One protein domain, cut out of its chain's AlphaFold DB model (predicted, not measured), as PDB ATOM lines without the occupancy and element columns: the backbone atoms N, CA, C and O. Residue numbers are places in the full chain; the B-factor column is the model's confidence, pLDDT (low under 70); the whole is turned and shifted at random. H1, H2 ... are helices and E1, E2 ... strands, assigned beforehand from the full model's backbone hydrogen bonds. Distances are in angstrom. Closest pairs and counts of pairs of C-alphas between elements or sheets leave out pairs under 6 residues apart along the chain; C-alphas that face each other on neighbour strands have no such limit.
ATOM      1  N   ARG A 235      -2.783  32.715  24.479       86.62
ATOM      2  CA  ARG A 235      -3.815  31.739  24.120       86.62
ATOM      3  C   ARG A 235      -3.710  31.391  22.637       86.62
ATOM      4  O   ARG A 235      -3.637  32.286  21.801       86.62
ATOM      5  N   VAL A 236      -3.756  30.101  22.327       82.44
ATOM      6  CA  VAL A 236      -3.862  29.584  20.960       82.44
ATOM      7  C   VAL A 236      -5.323  29.220  20.708       82.44
ATOM      8  O   VAL A 236      -5.894  28.412  21.442       82.44
ATOM      9  N   GLU A 237      -5.924  29.813  19.680       81.00
ATOM     10  CA  GLU A 237      -7.284  29.522  19.214       81.00
ATOM     11  C   GLU A 237      -7.271  29.300  17.695       81.00
ATOM     12  O   GLU A 237      -6.360  29.767  17.011       81.00
ATOM     13  N   ASP A 238      -8.252  28.544  17.199       75.75
ATOM     14  CA  ASP A 238      -8.473  28.200  15.785       75.75
ATOM     15  C   ASP A 238      -7.234  27.656  15.041       75.75
ATOM     16  O   ASP A 238      -7.089  27.782  13.825       75.75
ATOM     17  N   ALA A 239      -6.340  26.992  15.781       79.69
ATOM     18  CA  ALA A 239      -5.167  26.337  15.220       79.69
ATOM     19  C   ALA A 239      -5.554  25.061  14.457       79.69
ATOM     20  O   ALA A 239      -6.471  24.338  14.843       79.69
ATOM     21  N   ALA A 240      -4.795  24.725  13.416       83.69
ATOM     22  CA  ALA A 240      -4.978  23.492  12.661       83.69
ATOM     23  C   ALA A 240      -3.720  22.621  12.701       83.69
ATOM     24  O   ALA A 240      -2.611  23.119  12.519       83.69
ATOM     25  N   VAL A 241      -3.904  21.308  12.859       85.50
ATOM     26  CA  VAL A 241      -2.870  20.313  12.551       85.50
ATOM     27  C   VAL A 241      -3.327  19.453  11.375       85.50
ATOM     28  O   VAL A 241      -4.470  18.994  11.332       85.50
ATOM     29  N   ASP A 242      -2.436  19.247  10.409       82.62
ATOM     30  CA  ASP A 242      -2.575  18.212   9.387       82.62
ATOM     31  C   ASP A 242      -1.707  17.018   9.812       82.62
ATOM     32  O   ASP A 242      -0.499  17.160  10.001       82.62
ATOM     33  N   TRP A 243      -2.312  15.842   9.980       85.25
ATOM     34  CA  TRP A 243      -1.634  14.622  10.432       85.25
ATOM     35  C   TRP A 243      -2.136  13.407   9.648       85.25
ATOM     36  O   TRP A 243      -3.304  13.347   9.263       85.25
ATOM     37  N   GLY A 244      -1.288  12.407   9.401       83.38
ATOM     38  CA  GLY A 244      -1.700  11.231   8.638       83.38
ATOM     39  C   GLY A 244      -0.891   9.968   8.893       83.38
ATOM     40  O   GLY A 244       0.219   9.983   9.418       83.38
ATOM     41  N   VAL A 245      -1.481   8.856   8.461       84.56
ATOM     42  CA  VAL A 245      -0.892   7.512   8.467       84.56
ATOM     43  C   VAL A 245      -0.146   7.229   7.155       84.56
ATOM     44  O   VAL A 245      -0.445   7.830   6.116       84.56
ATOM     45  N   ARG A 246       0.814   6.291   7.189       79.56
ATOM     46  CA  ARG A 246       1.650   5.903   6.033       79.56
ATOM     47  C   ARG A 246       0.806   5.562   4.797       79.56
ATOM     48  O   ARG A 246      -0.244   4.934   4.922       79.56
ATOM     49  N   ARG A 247       1.308   5.910   3.601       72.38
ATOM     50  CA  ARG A 247       0.655   5.638   2.301       72.38
ATOM     51  C   ARG A 247       0.219   4.171   2.179       72.38
ATOM     52  O   ARG A 247      -0.960   3.915   1.972       72.38
ATOM     53  N   THR A 248       1.137   3.241   2.444       77.06
ATOM     54  CA  THR A 248       0.895   1.791   2.370       77.06
ATOM     55  C   THR A 248      -0.215   1.301   3.302       77.06
ATOM     56  O   THR A 248      -0.931   0.374   2.947       77.06
ATOM     57  N   PHE A 249      -0.418   1.936   4.462       85.69
ATOM     58  CA  PHE A 249      -1.544   1.612   5.344       85.69
ATOM     59  C   PHE A 249      -2.875   2.102   4.755       85.69
ATOM     60  O   PHE A 249      -3.858   1.371   4.804       85.69
ATOM     61  N   ARG A 250      -2.917   3.298   4.144       85.94
ATOM     62  CA  ARG A 250      -4.128   3.781   3.450       85.94
ATOM     63  C   ARG A 250      -4.483   2.879   2.265       85.94
ATOM     64  O   ARG A 250      -5.640   2.505   2.127       85.94
ATOM     65  N   GLU A 251      -3.483   2.495   1.472       78.31
ATOM     66  CA  GLU A 251      -3.624   1.577   0.332       78.31
ATOM     67  C   GLU A 251      -4.050   0.165   0.762       78.31
ATOM     68  O   GLU A 251      -4.862  -0.453   0.083       78.31
ATOM     69  N   TYR A 252      -3.574  -0.332   1.908       86.50
ATOM     70  CA  TYR A 252      -4.081  -1.568   2.512       86.50
ATOM     71  C   TYR A 252      -5.557  -1.437   2.926       86.50
ATOM     72  O   TYR A 252      -6.353  -2.308   2.571       86.50
ATOM     73  N   VAL A 253      -5.935  -0.349   3.614       89.81
ATOM     74  CA  VAL A 253      -7.311  -0.137   4.095       89.81
ATOM     75  C   VAL A 253      -8.309  -0.072   2.941       89.81
ATOM     76  O   VAL A 253      -9.294  -0.798   2.987       89.81
ATOM     77  N   THR A 254      -8.099   0.768   1.923       84.88
ATOM     78  CA  THR A 254      -9.079   0.948   0.828       84.88
ATOM     79  C   THR A 254      -8.842   0.053  -0.388       84.88
ATOM     80  O   THR A 254      -9.714  -0.038  -1.251       84.88
ATOM     81  N   GLY A 255      -7.690  -0.615  -0.479       76.56
ATOM     82  CA  GLY A 255      -7.356  -1.524  -1.572       76.56
ATOM     83  C   GLY A 255      -8.023  -2.898  -1.469       76.56
ATOM     84  O   GLY A 255      -8.815  -3.188  -0.573       76.56
ATOM     85  N   SER A 256      -7.659  -3.785  -2.397       80.44
ATOM     86  CA  SER A 256      -8.222  -5.138  -2.539       80.44
ATOM     87  C   SER A 256      -7.973  -6.075  -1.351       80.44
ATOM     88  O   SER A 256      -8.665  -7.086  -1.240       80.44
ATOM     89  N   VAL A 257      -7.025  -5.746  -0.466       86.31
ATOM     90  CA  VAL A 257      -6.733  -6.512   0.755       86.31
ATOM     91  C   VAL A 257      -7.760  -6.178   1.841       86.31
ATOM     92  O   VAL A 257      -8.654  -6.983   2.105       86.31
ATOM     93  N   GLY A 258      -7.690  -4.972   2.420       88.19
ATOM     94  CA  GLY A 258      -8.580  -4.556   3.504       88.19
ATOM     95  C   GLY A 258     -10.028  -4.326   3.061       88.19
ATOM     96  O   GLY A 258     -10.943  -4.573   3.843       88.19
ATOM     97  N   ARG A 259     -10.274  -3.891   1.813       94.19
ATOM     98  CA  ARG A 259     -11.621  -3.622   1.250       94.19
ATOM     99  C   ARG A 259     -12.495  -2.761   2.177       94.19
ATOM    100  O   ARG A 259     -13.689  -2.992   2.358       94.19
ATOM    101  N   GLY A 260     -11.841  -1.800   2.813       94.06
ATOM    102  CA  GLY A 260     -12.331  -0.981   3.904       94.06
ATOM    103  C   GLY A 260     -12.465   0.495   3.544       94.06
ATOM    104  O   GLY A 260     -12.486   0.893   2.381       94.06
ATOM    105  N   ARG A 261     -12.585   1.325   4.580       92.44
ATOM    106  CA  ARG A 261     -12.739   2.783   4.481       92.44
ATOM    107  C   ARG A 261     -12.273   3.473   5.756       92.44
ATOM    108  O   ARG A 261     -12.264   2.862   6.827       92.44
ATOM    109  N   TRP A 262     -12.000   4.769   5.662       94.25
ATOM    110  CA  TRP A 262     -11.999   5.656   6.823       94.25
ATOM    111  C   TRP A 262     -13.300   6.459   6.923       94.25
ATOM    112  O   TRP A 262     -13.986   6.696   5.931       94.25
ATOM    113  N   ALA A 263     -13.635   6.877   8.140       95.00
ATOM    114  CA  ALA A 263     -14.697   7.825   8.445       95.00
ATOM    115  C   ALA A 263     -14.151   8.937   9.349       95.00
ATOM    116  O   ALA A 263     -13.300   8.685  10.207       95.00
ATOM    117  N   LEU A 264     -14.648  10.159   9.164       94.50
ATOM    118  CA  LEU A 264     -14.209  11.352   9.888       94.50
ATOM    119  C   LEU A 264     -15.327  11.899  10.772       94.50
ATOM    120  O   LEU A 264     -16.510  11.733  10.480       94.50
ATOM    121  N   SER A 265     -14.950  12.521  11.886       96.56
ATOM    122  CA  SER A 265     -15.892  13.029  12.888       96.56
ATOM    123  C   SER A 265     -15.276  14.146  13.733       96.56
ATOM    124  O   SER A 265     -14.062  14.352  13.716       96.56
ATOM    125  N   GLY A 266     -16.112  14.876  14.481       92.06
ATOM    126  CA  GLY A 266     -15.668  15.886  15.452       92.06
ATOM    127  C   GLY A 266     -14.936  17.091  14.849       92.06
ATOM    128  O   GLY A 266     -14.070  17.646  15.507       92.06
ATOM    129  N   GLY A 267     -15.234  17.450  13.596       88.56
ATOM    130  CA  GLY A 267     -14.573  18.549  12.883       88.56
ATOM    131  C   GLY A 267     -13.352  18.144  12.048       88.56
ATOM    132  O   GLY A 267     -12.838  18.983  11.312       88.56
ATOM    133  N   ALA A 268     -12.913  16.878  12.100       91.62
ATOM    134  CA  ALA A 268     -11.840  16.396  11.230       91.62
ATOM    135  C   ALA A 268     -12.260  16.418   9.745       91.62
ATOM    136  O   ALA A 268     -13.379  16.025   9.412       91.62
ATOM    137  N   GLN A 269     -11.359  16.845   8.858       82.50
ATOM    138  CA  GLN A 269     -11.612  16.993   7.417       82.50
ATOM    139  C   GLN A 269     -10.666  16.111   6.599       82.50
ATOM    140  O   GLN A 269      -9.502  15.928   6.971       82.50
ATOM    141  N   ASP A 270     -11.145  15.590   5.468       77.56
ATOM    142  CA  ASP A 270     -10.313  14.759   4.604       77.56
ATOM    143  C   ASP A 270      -9.403  15.628   3.735       77.56
ATOM    144  O   ASP A 270      -9.854  16.542   3.046       77.56
ATOM    145  N   GLY A 271      -8.105  15.344   3.764       63.41
ATOM    146  CA  GLY A 271      -7.164  15.845   2.771       63.41
ATOM    147  C   GLY A 271      -6.739  14.775   1.761       63.41
ATOM    148  O   GLY A 271      -5.978  15.098   0.854       63.41
ATOM    149  N   GLY A 272      -7.126  13.509   1.922       66.31
ATOM    150  CA  GLY A 272      -6.699  12.356   1.121       66.31
ATOM    151  C   GLY A 272      -5.303  11.828   1.482       66.31
ATOM    152  O   GLY A 272      -5.123  10.639   1.743       66.31
ATOM    153  N   ALA A 273      -4.295  12.704   1.521       63.62
ATOM    154  CA  ALA A 273      -2.932  12.341   1.930       63.62
ATOM    155  C   ALA A 273      -2.726  12.336   3.457       63.62
ATOM    156  O   ALA A 273      -1.971  11.526   3.991       63.62
ATOM    157  N   VAL A 274      -3.390  13.280   4.124       77.56
ATOM    158  CA  VAL A 274      -3.345  13.598   5.558       77.56
ATOM    159  C   VAL A 274      -4.721  14.134   5.956       77.56
ATOM    160  O   VAL A 274      -5.422  14.697   5.111       77.56
ATOM    161  N   PHE A 275      -5.101  13.974   7.217       85.50
ATOM    162  CA  PHE A 275      -6.364  14.453   7.777       85.50
ATOM    163  C   PHE A 275      -6.135  15.774   8.504       85.50
ATOM    164  O   PHE A 275      -5.127  15.940   9.194       85.50
ATOM    165  N   ARG A 276      -7.077  16.706   8.363       86.75
ATOM    166  CA  ARG A 276      -7.036  17.993   9.060       86.75
ATOM    167  C   ARG A 276      -7.811  17.915  10.356       86.75
ATOM    168  O   ARG A 276      -8.932  17.415  10.364       86.75
ATOM    169  N   PHE A 277      -7.271  18.521  11.399       91.12
ATOM    170  CA  PHE A 277      -7.944  18.758  12.668       91.12
ATOM    171  C   PHE A 277      -7.916  20.280  12.906       91.12
ATOM    172  O   PHE A 277      -6.981  20.785  13.527       91.12
ATOM    173  N   PRO A 278      -8.870  21.039  12.326       83.56
ATOM    174  CA  PRO A 278      -8.836  22.506  12.243       83.56
ATOM    175  C   PRO A 278      -9.380  23.215  13.498       83.56
ATOM    176  O   PRO A 278      -9.666  24.405  13.463       83.56
ATOM    177  N   GLN A 279      -9.609  22.475  14.584       86.50
ATOM    178  CA  GLN A 279     -10.234  22.963  15.814       86.50
ATOM    179  C   GLN A 279      -9.272  22.786  16.995       86.50
ATOM    180  O   GLN A 279      -9.545  22.061  17.953       86.50
ATOM    181  N   GLY A 280      -8.102  23.409  16.870       89.00
ATOM    182  CA  GLY A 280      -7.028  23.433  17.853       89.00
ATOM    183  C   GLY A 280      -7.167  24.569  18.857       89.00
ATOM    184  O   GLY A 280      -7.384  25.721  18.476       89.00
ATOM    185  N   LYS A 281      -7.009  24.254  20.146       90.88
ATOM    186  CA  LYS A 281      -6.974  25.233  21.243       90.88
ATOM    187  C   LYS A 281      -5.845  24.907  22.211       90.88
ATOM    188  O   LYS A 281      -5.554  23.736  22.443       90.88
ATOM    189  N   GLY A 282      -5.210  25.928  22.778       92.25
ATOM    190  CA  GLY A 282      -4.009  25.726  23.582       92.25
ATOM    191  C   GLY A 282      -3.435  26.984  24.224       92.25
ATOM    192  O   GLY A 282      -4.080  28.034  24.285       92.25
ATOM    193  N   THR A 283      -2.192  26.863  24.674       91.06
ATOM    194  CA  THR A 283      -1.384  27.927  25.277       91.06
ATOM    195  C   THR A 283       0.052  27.859  24.772       91.06
ATOM    196  O   THR A 283       0.623  26.771  24.700       91.06
ATOM    197  N   TYR A 284       0.640  29.018  24.480       85.31
ATOM    198  CA  TYR A 284       2.061  29.181  24.189       85.31
ATOM    199  C   TYR A 284       2.722  30.083  25.236       85.31
ATOM    200  O   TYR A 284       2.444  31.281  25.301       85.31
ATOM    201  N   ASP A 285       3.593  29.515  26.062       85.94
ATOM    202  CA  ASP A 285       4.416  30.251  27.017       85.94
ATOM    203  C   ASP A 285       5.730  30.675  26.351       85.94
ATOM    204  O   ASP A 285       6.591  29.845  26.060       85.94
ATOM    205  N   ALA A 286       5.869  31.976  26.080       78.62
ATOM    206  CA  ALA A 286       7.008  32.514  25.341       78.62
ATOM    207  C   ALA A 286       8.320  32.511  26.147       78.62
ATOM    208  O   ALA A 286       9.380  32.358  25.551       78.62
ATOM    209  N   GLY A 287       8.254  32.636  27.478       81.69
ATOM    210  CA  GLY A 287       9.436  32.659  28.350       81.69
ATOM    211  C   GLY A 287      10.082  31.284  28.560       81.69
ATOM    212  O   GLY A 287      11.239  31.200  28.967       81.69
ATOM    213  N   SER A 288       9.353  30.197  28.279       81.88
ATOM    214  CA  SER A 288       9.860  28.815  28.332       81.88
ATOM    215  C   SER A 288       9.785  28.054  27.000       81.88
ATOM    216  O   SER A 288      10.125  26.868  26.958       81.88
ATOM    217  N   GLU A 289       9.362  28.734  25.928       82.12
ATOM    218  CA  GLU A 289       9.130  28.201  24.574       82.12
ATOM    219  C   GLU A 289       8.187  26.982  24.550       82.12
ATOM    220  O   GLU A 289       8.346  26.048  23.758       82.12
ATOM    221  N   LYS A 290       7.191  26.963  25.447       86.25
ATOM    222  CA  LYS A 290       6.283  25.821  25.616       86.25
ATOM    223  C   LYS A 290       4.965  26.022  24.895       86.25
ATOM    224  O   LYS A 290       4.163  26.861  25.292       86.25
ATOM    225  N   LEU A 291       4.705  25.187  23.894       87.56
ATOM    226  CA  LEU A 291       3.383  25.031  23.291       87.56
ATOM    227  C   LEU A 291       2.694  23.808  23.898       87.56
ATOM    228  O   LEU A 291       3.236  22.711  23.831       87.56
ATOM    229  N   GLU A 292       1.465  23.966  24.380       91.25
ATOM    230  CA  GLU A 292       0.517  22.857  24.509       91.25
ATOM    231  C   GLU A 292      -0.753  23.195  23.730       91.25
ATOM    232  O   GLU A 292      -1.373  24.229  23.975       91.25
ATOM    233  N   ALA A 293      -1.161  22.332  22.798       91.38
ATOM    234  CA  ALA A 293      -2.408  22.481  22.050       91.38
ATOM    235  C   ALA A 293      -3.119  21.135  21.872       91.38
ATOM    236  O   ALA A 293      -2.484  20.116  21.602       91.38
ATOM    237  N   VAL A 294      -4.445  21.142  21.990       94.44
ATOM    238  CA  VAL A 294      -5.322  19.987  21.762       94.44
ATOM    239  C   VAL A 294      -6.222  20.263  20.563       94.44
ATOM    240  O   VAL A 294      -6.750  21.368  20.432       94.44
ATOM    241  N   PHE A 295      -6.402  19.276  19.687       93.69
ATOM    242  CA  PHE A 295      -7.146  19.425  18.436       93.69
ATOM    243  C   PHE A 295      -8.371  18.511  18.419       93.69
ATOM    244  O   PHE A 295      -8.258  17.292  18.577       93.69
ATOM    245  N   ALA A 296      -9.550  19.101  18.218       93.38
ATOM    246  CA  ALA A 296     -10.781  18.336  18.085       93.38
ATOM    247  C   ALA A 296     -10.853  17.613  16.728       93.38
ATOM    248  O   ALA A 296     -10.385  18.103  15.696       93.38
ATOM    249  N   GLY A 297     -11.445  16.420  16.762       94.75
ATOM    250  CA  GLY A 297     -11.657  15.562  15.605       94.75
ATOM    251  C   GLY A 297     -11.190  14.126  15.824       94.75
ATOM    252  O   GLY A 297     -10.458  13.817  16.767       94.75
ATOM    253  N   ALA A 298     -11.650  13.232  14.953       96.12
ATOM    254  CA  ALA A 298     -11.218  11.842  14.921       96.12
ATOM    255  C   ALA A 298     -11.341  11.234  13.520       96.12
ATOM    256  O   ALA A 298     -12.303  11.515  12.799       96.12
ATOM    257  N   VAL A 299     -10.413  10.332  13.194       95.75
ATOM    258  CA  VAL A 299     -10.479   9.423  12.041       95.75
ATOM    259  C   VAL A 299     -10.625   7.984  12.537       95.75
ATOM    260  O   VAL A 299      -9.931   7.565  13.463       95.75
ATOM    261  N   ARG A 300     -11.548   7.223  11.946       96.88
ATOM    262  CA  ARG A 300     -11.758   5.794  12.220       96.88
ATOM    263  C   ARG A 300     -11.541   5.002  10.938       96.88
ATOM    264  O   ARG A 300     -12.314   5.166  10.001       96.88
ATOM    265  N   PHE A 301     -10.517   4.159  10.901       96.31
ATOM    266  CA  PHE A 301     -10.275   3.197   9.828       96.31
ATOM    267  C   PHE A 301     -11.004   1.894  10.139       96.31
ATOM    268  O   PHE A 301     -10.952   1.421  11.269       96.31
ATOM    269  N   THR A 302     -11.654   1.313   9.135       97.00
ATOM    270  CA  THR A 302     -12.364   0.031   9.232       97.00
ATOM    271  C   THR A 302     -12.050  -0.821   8.009       97.00
ATOM    272  O   THR A 302     -12.065  -0.277   6.904       97.00
ATOM    273  N   ALA A 303     -11.793  -2.120   8.172       95.31
ATOM    274  CA  ALA A 303     -11.532  -3.045   7.062       95.31
ATOM    275  C   ALA A 303     -12.212  -4.415   7.261       95.31
ATOM    276  O   ALA A 303     -12.612  -4.780   8.366       95.31
ATOM    277  N   ALA A 304     -12.396  -5.150   6.164       94.50
ATOM    278  CA  ALA A 304     -13.173  -6.390   6.092       94.50
ATOM    279  C   ALA A 304     -12.476  -7.613   6.720       94.50
ATOM    280  O   ALA A 304     -13.103  -8.659   6.871       94.50
ATOM    281  N   ASP A 305     -11.199  -7.486   7.075       93.31
ATOM    282  CA  ASP A 305     -10.393  -8.455   7.826       93.31
ATOM    283  C   ASP A 305     -10.436  -8.228   9.353       93.31
ATOM    284  O   ASP A 305      -9.805  -8.968  10.105       93.31
ATOM    285  N   GLY A 306     -11.211  -7.242   9.823       93.50
ATOM    286  CA  GLY A 306     -11.451  -6.985  11.246       93.50
ATOM    287  C   GLY A 306     -10.713  -5.776  11.826       93.50
ATOM    288  O   GLY A 306     -10.860  -5.507  13.017       93.50
ATOM    289  N   LEU A 307      -9.959  -5.014  11.023       96.44
ATOM    290  CA  LEU A 307      -9.399  -3.734  11.468       96.44
ATOM    291  C   LEU A 307     -10.515  -2.775  11.914       96.44
ATOM    292  O   LEU A 307     -11.398  -2.438  11.123       96.44
ATOM    293  N   ASP A 308     -10.399  -2.243  13.131       97.12
ATOM    294  CA  ASP A 308     -11.141  -1.070  13.603       97.12
ATOM    295  C   ASP A 308     -10.211  -0.178  14.442       97.12
ATOM    296  O   ASP A 308      -9.932  -0.452  15.608       97.12
ATOM    297  N   LEU A 309      -9.674   0.877  13.823       96.12
ATOM    298  CA  LEU A 309      -8.679   1.768  14.424       96.12
ATOM    299  C   LEU A 309      -9.210   3.200  14.473       96.12
ATOM    300  O   LEU A 309      -9.311   3.865  13.440       96.12
ATOM    301  N   ARG A 310      -9.480   3.713  15.677       95.56
ATOM    302  CA  ARG A 310      -9.869   5.112  15.904       95.56
ATOM    303  C   ARG A 310      -8.703   5.929  16.458       95.56
ATOM    304  O   ARG A 310      -8.219   5.658  17.550       95.56
ATOM    305  N   LEU A 311      -8.329   6.985  15.742       92.56
ATOM    306  CA  LEU A 311      -7.401   8.025  16.189       92.56
ATOM    307  C   LEU A 311      -8.194   9.301  16.487       92.56
ATOM    308  O   LEU A 311      -8.992   9.745  15.662       92.56
ATOM    309  N   ALA A 312      -8.009   9.866  17.678       93.69
ATOM    310  CA  ALA A 312      -8.752  11.014  18.193       93.69
ATOM    311  C   ALA A 312      -7.917  11.760  19.243       93.69
ATOM    312  O   ALA A 312      -6.992  11.179  19.803       93.69
ATOM    313  N   GLY A 313      -8.277  13.012  19.548       89.56
ATOM    314  CA  GLY A 313      -7.662  13.760  20.651       89.56
ATOM    315  C   GLY A 313      -6.179  14.056  20.426       89.56
ATOM    316  O   GLY A 313      -5.366  13.854  21.326       89.56
ATOM    317  N   LEU A 314      -5.822  14.495  19.215       92.38
ATOM    318  CA  LEU A 314      -4.446  14.849  18.877       92.38
ATOM    319  C   LEU A 314      -3.971  15.996  19.776       92.38
ATOM    320  O   LEU A 314      -4.683  16.985  19.964       92.38
ATOM    321  N   THR A 315      -2.749  15.876  20.292       91.56
ATOM    322  CA  THR A 315      -2.097  16.917  21.085       91.56
ATOM    323  C   THR A 315      -0.745  17.265  20.475       91.56
ATOM    324  O   THR A 315       0.034  16.382  20.119       91.56
ATOM    325  N   ALA A 316      -0.469  18.560  20.336       87.75
ATOM    326  CA  ALA A 316       0.872  19.059  20.073       87.75
ATOM    327  C   ALA A 316       1.467  19.545  21.395       87.75
ATOM    328  O   ALA A 316       0.836  20.320  22.118       87.75
ATOM    329  N   ARG A 317       2.686  19.096  21.688       89.56
ATOM    330  CA  ARG A 317       3.515  19.614  22.773       89.56
ATOM    331  C   ARG A 317       4.868  20.013  22.213       89.56
ATOM    332  O   ARG A 317       5.471  19.232  21.485       89.56
ATOM    333  N   VAL A 318       5.327  21.200  22.581       83.69
ATOM    334  CA  VAL A 318       6.704  21.660  22.390       83.69
ATOM    335  C   VAL A 318       7.214  22.103  23.752       83.69
ATOM    336  O   VAL A 318       6.489  22.737  24.518       83.69
ATOM    337  N   SER A 319       8.455  21.761  24.052       76.62
ATOM    338  CA  SER A 319       9.194  22.234  25.217       76.62
ATOM    339  C   SER A 319      10.658  22.304  24.822       76.62
ATOM    340  O   SER A 319      11.147  21.329  24.263       76.62
TER     341      SER A 319
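This is residues 235 to 319 of the 322 residues of the protein "Htaa domain protein" of Streptomyces sp. SID7834 (UniProt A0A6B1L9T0). A long, narrow, twisted antiparallel sheet is built along the hairpin of E4 and E5, with E3 and then E1 side by side along one half of E4, and the short E2 beside its other half. The small helix H1 is near the E2 end and only grazes the sheet. The printed part has 85 residues with one named helix and five named strands, in the order E1 H1 E2 E3 E4 E5, and its class is mostly strand. The sheet is branched at E4, and E3, E4 and E5 form a meander, each strand the antiparallel neighbour of the one before. The whole is loose, with a radius of gyration of the C-alphas of 15.2 A, and is a rod spanning 52 by 21 by 19 A.

E1, residues 235 to 243, is an edge strand antiparallel to E3, residues 275 to 285, at 142 degrees between directions; N 236 and O 282 are 2.9 A apart, N 275 and O 243 2.8 A. H1, residues 247 to 254, only grazes the sheet with its residues 249 to 254; its O i to N i+4 pairs are each within hydrogen-bond range. The closest C-alphas of H1 and E2, residues 261 to 265, are those of Thr 254 and Arg 261, 5.5 A apart. E2 is antiparallel to E4, residues 290 to 302, with N 263 and O 300 2.9 A apart. E2 and E3 are apart, yet both lie on one side of E4, E3 beside residues 290 to 297 and E2 beside residues 297 to 302. E3 bends by 67 degrees at residue 279 and E4 by 57 degrees at residue 296. E3 and E4 are a hairpin at 161 degrees, with N 283 and O 292 2.8 A apart. On the other side of E4 is E5, residues 308 to 318, in a second hairpin at 169 degrees, with N 301 and O 309 2.8 A apart. E1 and E5 are apart, but only just, at 8.5 A.

E1 begins at C-alpha 235, at (-3.815, 31.739, 24.120), bends by 68 degrees at residue 238 and is 22.0 A long. H1 is 10.9 A long and E2 13.6 A. E3 is 27.1 A long. E4, the longest strand by residues, is 35.8 A long and ends at C-alpha 302, at (-12.364, 0.031, 9.232). E5 is 30.2 A long and ends at C-alpha 318, at (6.704, 21.660, 22.390).

The two C-alphas farthest apart, those of Ser 256 and Gly 287, are 51.9 A apart. The printed part has no cut and no long link. Residues 269 to 270, between E2 and E3, pair antiparallel with residues 275 to 276 of E3. The mean pLDDT of the printed part is 87.2, and residues 271 to 273 are under 70.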